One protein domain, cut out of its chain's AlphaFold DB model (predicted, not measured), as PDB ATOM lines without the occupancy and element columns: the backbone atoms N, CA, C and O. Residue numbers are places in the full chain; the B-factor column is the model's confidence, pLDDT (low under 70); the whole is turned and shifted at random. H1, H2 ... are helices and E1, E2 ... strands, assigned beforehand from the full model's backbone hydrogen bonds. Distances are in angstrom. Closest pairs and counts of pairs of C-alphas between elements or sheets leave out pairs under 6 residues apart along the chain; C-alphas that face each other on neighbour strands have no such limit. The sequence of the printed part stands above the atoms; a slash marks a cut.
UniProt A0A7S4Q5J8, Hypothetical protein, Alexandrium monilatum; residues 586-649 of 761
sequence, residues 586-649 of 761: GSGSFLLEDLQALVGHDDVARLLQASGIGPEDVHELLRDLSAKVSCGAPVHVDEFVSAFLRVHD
ATOM      1  N   GLY A 586      -8.542 -12.148  35.060       90.38
ATOM      2  CA  GLY A 586      -7.590 -12.740  34.121       90.38
ATOM      3  C   GLY A 586      -8.054 -12.659  32.663       90.38
ATOM      4  O   GLY A 586      -7.663 -13.501  31.854       90.38
ATOM      5  N   SER A 587      -8.922 -11.700  32.329       92.19
ATOM      6  CA  SER A 587      -9.452 -11.510  30.975       92.19
ATOM      7  C   SER A 587      -8.432 -10.901  30.002       92.19
ATOM      8  O   SER A 587      -8.596 -11.006  28.788       92.19
ATOM      9  N   GLY A 588      -7.385 -10.257  30.519       91.56
ATOM     10  CA  GLY A 588      -6.428  -9.453  29.767       91.56
ATOM     11  C   GLY A 588      -7.017  -8.146  29.224       91.56
ATOM     12  O   GLY A 588      -6.457  -7.583  28.277       91.56
ATOM     13  N   SER A 589      -8.150  -7.681  29.765       94.31
ATOM     14  CA  SER A 589      -8.892  -6.530  29.242       94.31
ATOM     15  C   SER A 589      -9.688  -5.769  30.311       94.31
ATOM     16  O   SER A 589     -10.044  -6.338  31.339       94.31
ATOM     17  N   PHE A 590      -9.997  -4.496  30.052       95.31
ATOM     18  CA  PHE A 590     -10.867  -3.662  30.897       95.31
ATOM     19  C   PHE A 590     -11.900  -2.934  30.047       95.31
ATOM     20  O   PHE A 590     -11.612  -2.573  28.909       95.31
ATOM     21  N   LEU A 591     -13.082  -2.645  30.592       95.31
ATOM     22  CA  LEU A 591     -13.962  -1.661  29.961       95.31
ATOM     23  C   LEU A 591     -13.291  -0.280  30.002       95.31
ATOM     24  O   LEU A 591     -12.541   0.026  30.928       95.31
ATOM     25  N   LEU A 592     -13.555   0.564  29.002       94.56
ATOM     26  CA  LEU A 592     -12.935   1.893  28.912       94.56
ATOM     27  C   LEU A 592     -13.221   2.763  30.153       94.56
ATOM     28  O   LEU A 592     -12.348   3.502  30.597       94.56
ATOM     29  N   GLU A 593     -14.418   2.635  30.727       93.50
ATOM     30  CA  GLU A 593     -14.846   3.327  31.951       93.50
ATOM     31  C   GLU A 593     -14.064   2.840  33.181       93.50
ATOM     32  O   GLU A 593     -13.544   3.650  33.949       93.50
ATOM     33  N   ASP A 594     -13.905   1.520  33.322       93.62
ATOM     34  CA  ASP A 594     -13.103   0.918  34.393       93.62
ATOM     35  C   ASP A 594     -11.637   1.328  34.276       93.62
ATOM     36  O   ASP A 594     -10.980   1.592  35.277       93.62
ATOM     37  N   LEU A 595     -11.123   1.413  33.049       94.06
ATOM     38  CA  LEU A 595      -9.761   1.840  32.768       94.06
ATOM     39  C   LEU A 595      -9.558   3.331  33.075       94.06
ATOM     40  O   LEU A 595      -8.543   3.694  33.663       94.06
ATOM     41  N   GLN A 596     -10.528   4.188  32.744       94.31
ATOM     42  CA  GLN A 596     -10.538   5.599  33.145       94.31
ATOM     43  C   GLN A 596     -10.520   5.753  34.667       94.31
ATOM     44  O   GLN A 596      -9.693   6.494  35.199       94.31
ATOM     45  N   ALA A 597     -11.386   5.021  35.372       93.50
ATOM     46  CA  ALA A 597     -11.403   5.008  36.830       93.50
ATOM     47  C   ALA A 597     -10.082   4.469  37.399       93.50
ATOM     48  O   ALA A 597      -9.539   5.038  38.346       93.50
ATOM     49  N   LEU A 598      -9.530   3.417  36.783       92.56
ATOM     50  CA  LEU A 598      -8.288   2.784  37.208       92.56
ATOM     51  C   LEU A 598      -7.113   3.757  37.150       92.56
ATOM     52  O   LEU A 598      -6.349   3.851  38.108       92.56
ATOM     53  N   VAL A 599      -6.974   4.483  36.040       91.94
ATOM     54  CA  VAL A 599      -5.880   5.441  35.880       91.94
ATOM     55  C   VAL A 599      -6.077   6.699  36.738       91.94
ATOM     56  O   VAL A 599      -5.102   7.350  37.102       91.94
ATOM     57  N   GLY A 600      -7.313   6.999  37.143       90.69
ATOM     58  CA  GLY A 600      -7.608   8.053  38.113       90.69
ATOM     59  C   GLY A 600      -7.128   7.765  39.542       90.69
ATOM     60  O   GLY A 600      -7.143   8.674  40.368       90.69
ATOM     61  N   HIS A 601      -6.701   6.537  39.865       92.69
ATOM     62  CA  HIS A 601      -6.140   6.237  41.182       92.69
ATOM     63  C   HIS A 601      -4.691   6.736  41.328       92.69
ATOM     64  O   HIS A 601      -3.843   6.487  40.470       92.69
ATOM     65  N   ASP A 602      -4.377   7.354  42.473       86.75
ATOM     66  CA  ASP A 602      -3.062   7.953  42.764       86.75
ATOM     67  C   ASP A 602      -1.874   6.975  42.687       86.75
ATOM     68  O   ASP A 602      -0.743   7.388  42.428       86.75
ATOM     69  N   ASP A 603      -2.071   5.682  42.967       83.12
ATOM     70  CA  ASP A 603      -1.027   4.655  42.832       83.12
ATOM     71  C   ASP A 603      -0.706   4.374  41.357       83.12
ATOM     72  O   ASP A 603       0.463   4.316  40.975       83.12
ATOM     73  N   VAL A 604      -1.740   4.264  40.522       87.81
ATOM     74  CA  VAL A 604      -1.614   4.024  39.080       87.81
ATOM     75  C   VAL A 604      -1.078   5.255  38.360       87.81
ATOM     76  O   VAL A 604      -0.160   5.131  37.552       87.81
ATOM     77  N   ALA A 605      -1.590   6.444  38.682       87.56
ATOM     78  CA  ALA A 605      -1.111   7.697  38.110       87.56
ATOM     79  C   ALA A 605       0.389   7.896  38.377       87.56
ATOM     80  O   ALA A 605       1.139   8.207  37.453       87.56
ATOM     81  N   ARG A 606       0.856   7.620  39.607       80.38
ATOM     82  CA  ARG A 606       2.289   7.669  39.948       80.38
ATOM     83  C   ARG A 606       3.110   6.610  39.215       80.38
ATOM     84  O   ARG A 606       4.192   6.925  38.732       80.38
ATOM     85  N   LEU A 607       2.603   5.379  39.100       82.12
ATOM     86  CA  LEU A 607       3.258   4.307  38.338       82.12
ATOM     87  C   LEU A 607       3.461   4.704  36.867       82.12
ATOM     88  O   LEU A 607       4.552   4.537  36.321       82.12
ATOM     89  N   LEU A 608       2.417   5.238  36.231       84.44
ATOM     90  CA  LEU A 608       2.454   5.682  34.840       84.44
ATOM     91  C   LEU A 608       3.371   6.902  34.676       84.44
ATOM     92  O   LEU A 608       4.250   6.877  33.815       84.44
ATOM     93  N   GLN A 609       3.260   7.902  35.556       82.69
ATOM     94  CA  GLN A 609       4.113   9.094  35.548       82.69
ATOM     95  C   GLN A 609       5.593   8.740  35.658       82.69
ATOM     96  O   GLN A 609       6.395   9.191  34.841       82.69
ATOM     97  N   ALA A 610       5.949   7.872  36.601       69.06
ATOM     98  CA  ALA A 610       7.327   7.444  36.786       69.06
ATOM     99  C   ALA A 610       7.846   6.541  35.653       69.06
ATOM    100  O   ALA A 610       9.053   6.382  35.473       69.06
ATOM    101  N   SER A 611       6.939   5.985  34.848       73.31
ATOM    102  CA  SER A 611       7.265   5.272  33.609       73.31
ATOM    103  C   SER A 611       7.336   6.205  32.393       73.31
ATOM    104  O   SER A 611       7.443   5.736  31.262       73.31
ATOM    105  N   GLY A 612       7.275   7.524  32.609       74.69
ATOM    106  CA  GLY A 612       7.339   8.548  31.567       74.69
ATOM    107  C   GLY A 612       5.990   8.904  30.934       74.69
ATOM    108  O   GLY A 612       5.974   9.606  29.924       74.69
ATOM    109  N   ILE A 613       4.875   8.441  31.508       83.06
ATOM    110  CA  ILE A 613       3.511   8.677  31.020       83.06
ATOM    111  C   ILE A 613       2.832   9.697  31.934       83.06
ATOM    112  O   ILE A 613       2.268   9.348  32.970       83.06
ATOM    113  N   GLY A 614       2.904  10.982  31.585       84.06
ATOM    114  CA  GLY A 614       2.277  12.025  32.392       84.06
ATOM    115  C   GLY A 614       0.744  11.905  32.419       84.06
ATOM    116  O   GLY A 614       0.161  11.287  31.528       84.06
ATOM    117  N   PRO A 615       0.065  12.558  33.381       84.38
ATOM    118  CA  PRO A 615      -1.403  12.556  33.457       84.38
ATOM    119  C   PRO A 615      -2.063  13.060  32.162       84.38
ATOM    120  O   PRO A 615      -3.073  12.534  31.711       84.38
ATOM    121  N   GLU A 616      -1.435  14.019  31.487       82.69
ATOM    122  CA  GLU A 616      -1.884  14.506  30.179       82.69
ATOM    123  C   GLU A 616      -1.724  13.462  29.062       82.69
ATOM    124  O   GLU A 616      -2.584  13.335  28.192       82.69
ATOM    125  N   ASP A 617      -0.630  12.691  29.086       86.25
ATOM    126  CA  ASP A 617      -0.380  11.635  28.098       86.25
ATOM    127  C   ASP A 617      -1.388  10.495  28.286       86.25
ATOM    128  O   ASP A 617      -1.868   9.920  27.312       86.25
ATOM    129  N   VAL A 618      -1.780  10.228  29.535       90.25
ATOM    130  CA  VAL A 618      -2.895   9.340  29.872       90.25
ATOM    131  C   VAL A 618      -4.205   9.838  29.266       90.25
ATOM    132  O   VAL A 618      -4.911   9.048  28.640       90.25
ATOM    133  N   HIS A 619      -4.556  11.116  29.433       89.06
ATOM    134  CA  HIS A 619      -5.791  11.661  28.862       89.06
ATOM    135  C   HIS A 619      -5.804  11.538  27.337       89.06
ATOM    136  O   HIS A 619      -6.804  11.115  26.751       89.06
ATOM    137  N   GLU A 620      -4.681  11.841  26.688       88.81
ATOM    138  CA  GLU A 620      -4.538  11.680  25.245       88.81
ATOM    139  C   GLU A 620      -4.644  10.212  24.804       88.81
ATOM    140  O   GLU A 620      -5.297   9.916  23.801       88.81
ATOM    141  N   LEU A 621      -4.065   9.294  25.574       91.25
ATOM    142  CA  LEU A 621      -4.121   7.857  25.328       91.25
ATOM    143  C   LEU A 621      -5.552   7.326  25.460       91.25
ATOM    144  O   LEU A 621      -6.033   6.624  24.569       91.25
ATOM    145  N   LEU A 622      -6.266   7.706  26.519       93.38
ATOM    146  CA  LEU A 622      -7.671   7.345  26.727       93.38
ATOM    147  C   LEU A 622      -8.568   7.918  25.626       93.38
ATOM    148  O   LEU A 622      -9.491   7.244  25.171       93.38
ATOM    149  N   ARG A 623      -8.265   9.127  25.141       91.31
ATOM    150  CA  ARG A 623      -8.945   9.731  23.993       91.31
ATOM    151  C   ARG A 623      -8.691   8.943  22.701       91.31
ATOM    152  O   ARG A 623      -9.658   8.625  22.010       91.31
ATOM    153  N   ASP A 624      -7.442   8.576  22.392       90.88
ATOM    154  CA  ASP A 624      -7.107   7.748  21.213       90.88
ATOM    155  C   ASP A 624      -7.799   6.377  21.266       90.88
ATOM    156  O   ASP A 624      -8.297   5.896  20.248       90.88
ATOM    157  N   LEU A 625      -7.894   5.776  22.457       93.69
ATOM    158  CA  LEU A 625      -8.641   4.536  22.671       93.69
ATOM    159  C   LEU A 625     -10.143   4.729  22.468       93.69
ATOM    160  O   LEU A 625     -10.750   3.952  21.736       93.69
ATOM    161  N   SER A 626     -10.733   5.778  23.046       93.56
ATOM    162  CA  SER A 626     -12.169   6.066  22.920       93.56
ATOM    163  C   SER A 626     -12.614   6.288  21.472       93.56
ATOM    164  O   SER A 626     -13.733   5.945  21.107       93.56
ATOM    165  N   ALA A 627     -11.725   6.819  20.628       92.44
ATOM    166  CA  ALA A 627     -11.999   7.035  19.213       92.44
ATOM    167  C   ALA A 627     -11.966   5.736  18.385       92.44
ATOM    168  O   ALA A 627     -12.521   5.696  17.289       92.44
ATOM    169  N   LYS A 628     -11.290   4.688  18.874       91.62
ATOM    170  CA  LYS A 628     -11.064   3.432  18.137       91.62
ATOM    171  C   LYS A 628     -11.895   2.270  18.652       91.62
ATOM    172  O   LYS A 628     -12.293   1.410  17.870       91.62
ATOM    173  N   VAL A 629     -12.128   2.231  19.956       92.19
ATOM    174  CA  VAL A 629     -12.860   1.161  20.621       92.19
ATOM    175  C   VAL A 629     -14.331   1.556  20.675       92.19
ATOM    176  O   VAL A 629     -14.683   2.655  21.094       92.19
ATOM    177  N   SER A 630     -15.206   0.663  20.208       92.19
ATOM    178  CA  SER A 630     -16.652   0.903  20.250       92.19
ATOM    179  C   SER A 630     -17.127   1.053  21.696       92.19
ATOM    180  O   SER A 630     -16.627   0.369  22.587       92.19
ATOM    181  N   CYS A 631     -18.115   1.919  21.931       90.88
ATOM    182  CA  CYS A 631     -18.706   2.106  23.257       90.88
ATOM    183  C   CYS A 631     -19.134   0.749  23.857       90.88
ATOM    184  O   CYS A 631     -19.890   0.006  23.231       90.88
ATOM    185  N   GLY A 632     -18.611   0.416  25.042       89.06
ATOM    186  CA  GLY A 632     -18.873  -0.847  25.742       89.06
ATOM    187  C   GLY A 632     -17.995  -2.042  25.338       89.06
ATOM    188  O   GLY A 632     -18.138  -3.108  25.934       89.06
ATOM    189  N   ALA A 633     -17.088  -1.903  24.366       94.81
ATOM    190  CA  ALA A 633     -16.123  -2.955  24.050       94.81
ATOM    191  C   ALA A 633     -14.940  -2.947  25.044       94.81
ATOM    192  O   ALA A 633     -14.501  -1.872  25.470       94.81
ATOM    193  N   PRO A 634     -14.419  -4.128  25.433       95.94
ATOM    194  CA  PRO A 634     -13.258  -4.219  26.307       95.94
ATOM    195  C   PRO A 634     -11.989  -3.779  25.566       95.94
ATOM    196  O   PRO A 634     -11.782  -4.131  24.409       95.94
ATOM    197  N   VAL A 635     -11.137  -3.026  26.256       96.75
ATOM    198  CA  VAL A 635      -9.810  -2.601  25.810       96.75
ATOM    199  C   VAL A 635      -8.788  -3.640  26.252       96.75
ATOM    200  O   VAL A 635      -8.612  -3.879  27.452       96.75
ATOM    201  N   HIS A 636      -8.083  -4.242  25.299       94.81
ATOM    202  CA  HIS A 636      -7.012  -5.194  25.588       94.81
ATOM    203  C   HIS A 636      -5.681  -4.500  25.910       94.81
ATOM    204  O   HIS A 636      -5.406  -3.387  25.455       94.81
ATOM    205  N   VAL A 637      -4.804  -5.190  26.652       93.06
ATOM    206  CA  VAL A 637      -3.469  -4.666  27.009       93.06
ATOM    207  C   VAL A 637      -2.661  -4.228  25.782       93.06
ATOM    208  O   VAL A 637      -2.027  -3.175  25.802       93.06
ATOM    209  N   ASP A 638      -2.727  -4.987  24.687       87.62
ATOM    210  CA  ASP A 638      -1.987  -4.680  23.460       87.62
ATOM    211  C   ASP A 638      -2.570  -3.472  22.714       87.62
ATOM    212  O   ASP A 638      -1.828  -2.726  22.072       87.62
ATOM    213  N   GLU A 639      -3.875  -3.214  22.835       91.44
ATOM    214  CA  GLU A 639      -4.511  -2.012  22.287       91.44
ATOM    215  C   GLU A 639      -4.091  -0.769  23.072       91.44
ATOM    216  O   GLU A 639      -3.775   0.256  22.466       91.44
ATOM    217  N   PHE A 640      -4.007  -0.884  24.402       92.12
ATOM    218  CA  PHE A 640      -3.507   0.175  25.277       92.12
ATOM    219  C   PHE A 640      -2.026   0.472  25.013       92.12
ATOM    220  O   PHE A 640      -1.649   1.630  24.859       92.12
ATOM    221  N   VAL A 641      -1.191  -0.564  24.869       86.44
ATOM    222  CA  VAL A 641       0.219  -0.433  24.457       86.44
ATOM    223  C   VAL A 641       0.333   0.202  23.072       86.44
ATOM    224  O   VAL A 641       1.171   1.073  22.849       86.44
ATOM    225  N   SER A 642      -0.529  -0.182  22.135       85.38
ATOM    226  CA  SER A 642      -0.535   0.409  20.797       85.38
ATOM    227  C   SER A 642      -0.952   1.881  20.829       85.38
ATOM    228  O   SER A 642      -0.397   2.689  20.086       85.38
ATOM    229  N   ALA A 643      -1.921   2.255  21.671       88.75
ATOM    230  CA  ALA A 643      -2.294   3.652  21.893       88.75
ATOM    231  C   ALA A 643      -1.141   4.433  22.524       88.75
ATOM    232  O   ALA A 643      -0.775   5.488  22.017       88.75
ATOM    233  N   PHE A 644      -0.494   3.866  23.541       87.06
ATOM    234  CA  PHE A 644       0.695   4.427  24.173       87.06
ATOM    235  C   PHE A 644       1.817   4.730  23.171       87.06
ATOM    236  O   PHE A 644       2.311   5.857  23.109       87.06
ATOM    237  N   LEU A 645       2.175   3.756  22.330       83.12
ATOM    238  CA  LEU A 645       3.199   3.925  21.298       83.12
ATOM    239  C   LEU A 645       2.832   5.028  20.295       83.12
ATOM    240  O   LEU A 645       3.688   5.830  19.930       83.12
ATOM    241  N   ARG A 646       1.555   5.128  19.905       84.25
ATOM    242  CA  ARG A 646       1.070   6.210  19.030       84.25
ATOM    243  C   ARG A 646       1.131   7.579  19.692       84.25
ATOM    244  O   ARG A 646       1.431   8.551  19.009       84.25
ATOM    245  N   VAL A 647       0.819   7.670  20.986       82.38
ATOM    246  CA  VAL A 647       0.926   8.929  21.735       82.38
ATOM    247  C   VAL A 647       2.383   9.357  21.818       82.38
ATOM    248  O   VAL A 647       2.678  10.532  21.657       82.38
ATOM    249  N   HIS A 648       3.328   8.435  21.977       78.38
ATOM    250  CA  HIS A 648       4.742   8.801  22.045       78.38
ATOM    251  C   HIS A 648       5.473   8.898  20.710       78.38
ATOM    252  O   HIS A 648       6.652   9.265  20.705       78.38
ATOM    253  N   ASP A 649       4.788   8.666  19.594       77.69
ATOM    254  CA  ASP A 649       5.370   8.797  18.268       77.69
ATOM    255  C   ASP A 649       5.983  10.207  18.084       77.69
ATOM    256  O   ASP A 649       5.292  11.232  18.235       77.69
TER     257      ASP A 649
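AT A GLANCE: This is residues 586 to 649 of the 761 residues of the protein "Hypothetical protein" of Alexandrium monilatum (UniProt A0A7S4Q5J8). Two helices, H1 and H3, lie side by side and run opposite ways, with H2 across one end of the pair and a very small sheet, E1 and E2, at the other end. From that sheet H4 crosses H3 steeply and packs on it, while staying away from H1. The printed part has 64 residues with four named helices and two named strands, in the order E1, H1, H2, H3, E2, H4; the sheet is ordered E1, E2 and is antiparallel, and the class is mostly helix. The whole is compact, with a radius of gyration of the C-alphas of 11.1 A, and rounded, with spans of 28 by 25 by 18 A.

HOW THE PARTS SIT: E1, residues 589 to 591, is the antiparallel neighbour of E2, residues 634 to 636, with 145 degrees between their directions. Across the pair, N 590 and O 635 are 3.0 A apart, and N 635 and O 590 are 2.7 A apart, both within hydrogen-bond range. H1, residues 592 to 599, has its closest C-alphas to E2 at Leu 592 and Val 635, 6.3 A apart. H2, residues 602 to 610, is close to H1 but not clearly touching; the closest C-alphas, of Val 599 and Ala 605, are 5.7 A apart, and the lines are about perpendicular at 79 degrees. H3, residues 615 to 628, is also close to H2 but not clearly touching: the closest C-alphas, of Ala 605 and Pro 615, are 6.7 A apart, and the lines are about perpendicular at 84 degrees. H3 touches H1 at a shallow tilt of 12 degrees, opposite ways; their closest C-alphas, of Gln 596 and Leu 622, are 7.2 A apart. H4, residues 637 to 648, touches H3 at a steep tilt of 62 degrees, opposite ways, with the closest C-alphas, of Leu 621 and Ala 643, 5.7 A apart. H4 is apart from H1 and from H2. In H1, H2 and H4 every O i to N i+4 pair is within hydrogen-bond range; in H3 it is 9 of 10.

IN THESE COORDINATES: E1 begins at C-alpha 589, (-8.892, -6.530, 29.242), and is 7.1 A long from first to last C-alpha. H1 measures 10.5 A, H2 12.0 A and H3 20.3 A. H3 begins at C-alpha 615, (-1.403, 12.556, 33.457). E2 measures 6.4 A. H4 measures 16.5 A and ends at C-alpha 648, (4.742, 8.801, 22.045).

THE WHOLE: The two C-alphas farthest apart, of Ala 610 and Ser 630, are 29.9 A apart. The printed part has no cut, and its five links between named elements are tight. The mean pLDDT of the printed part is 88.6, and residue 610 is under 70.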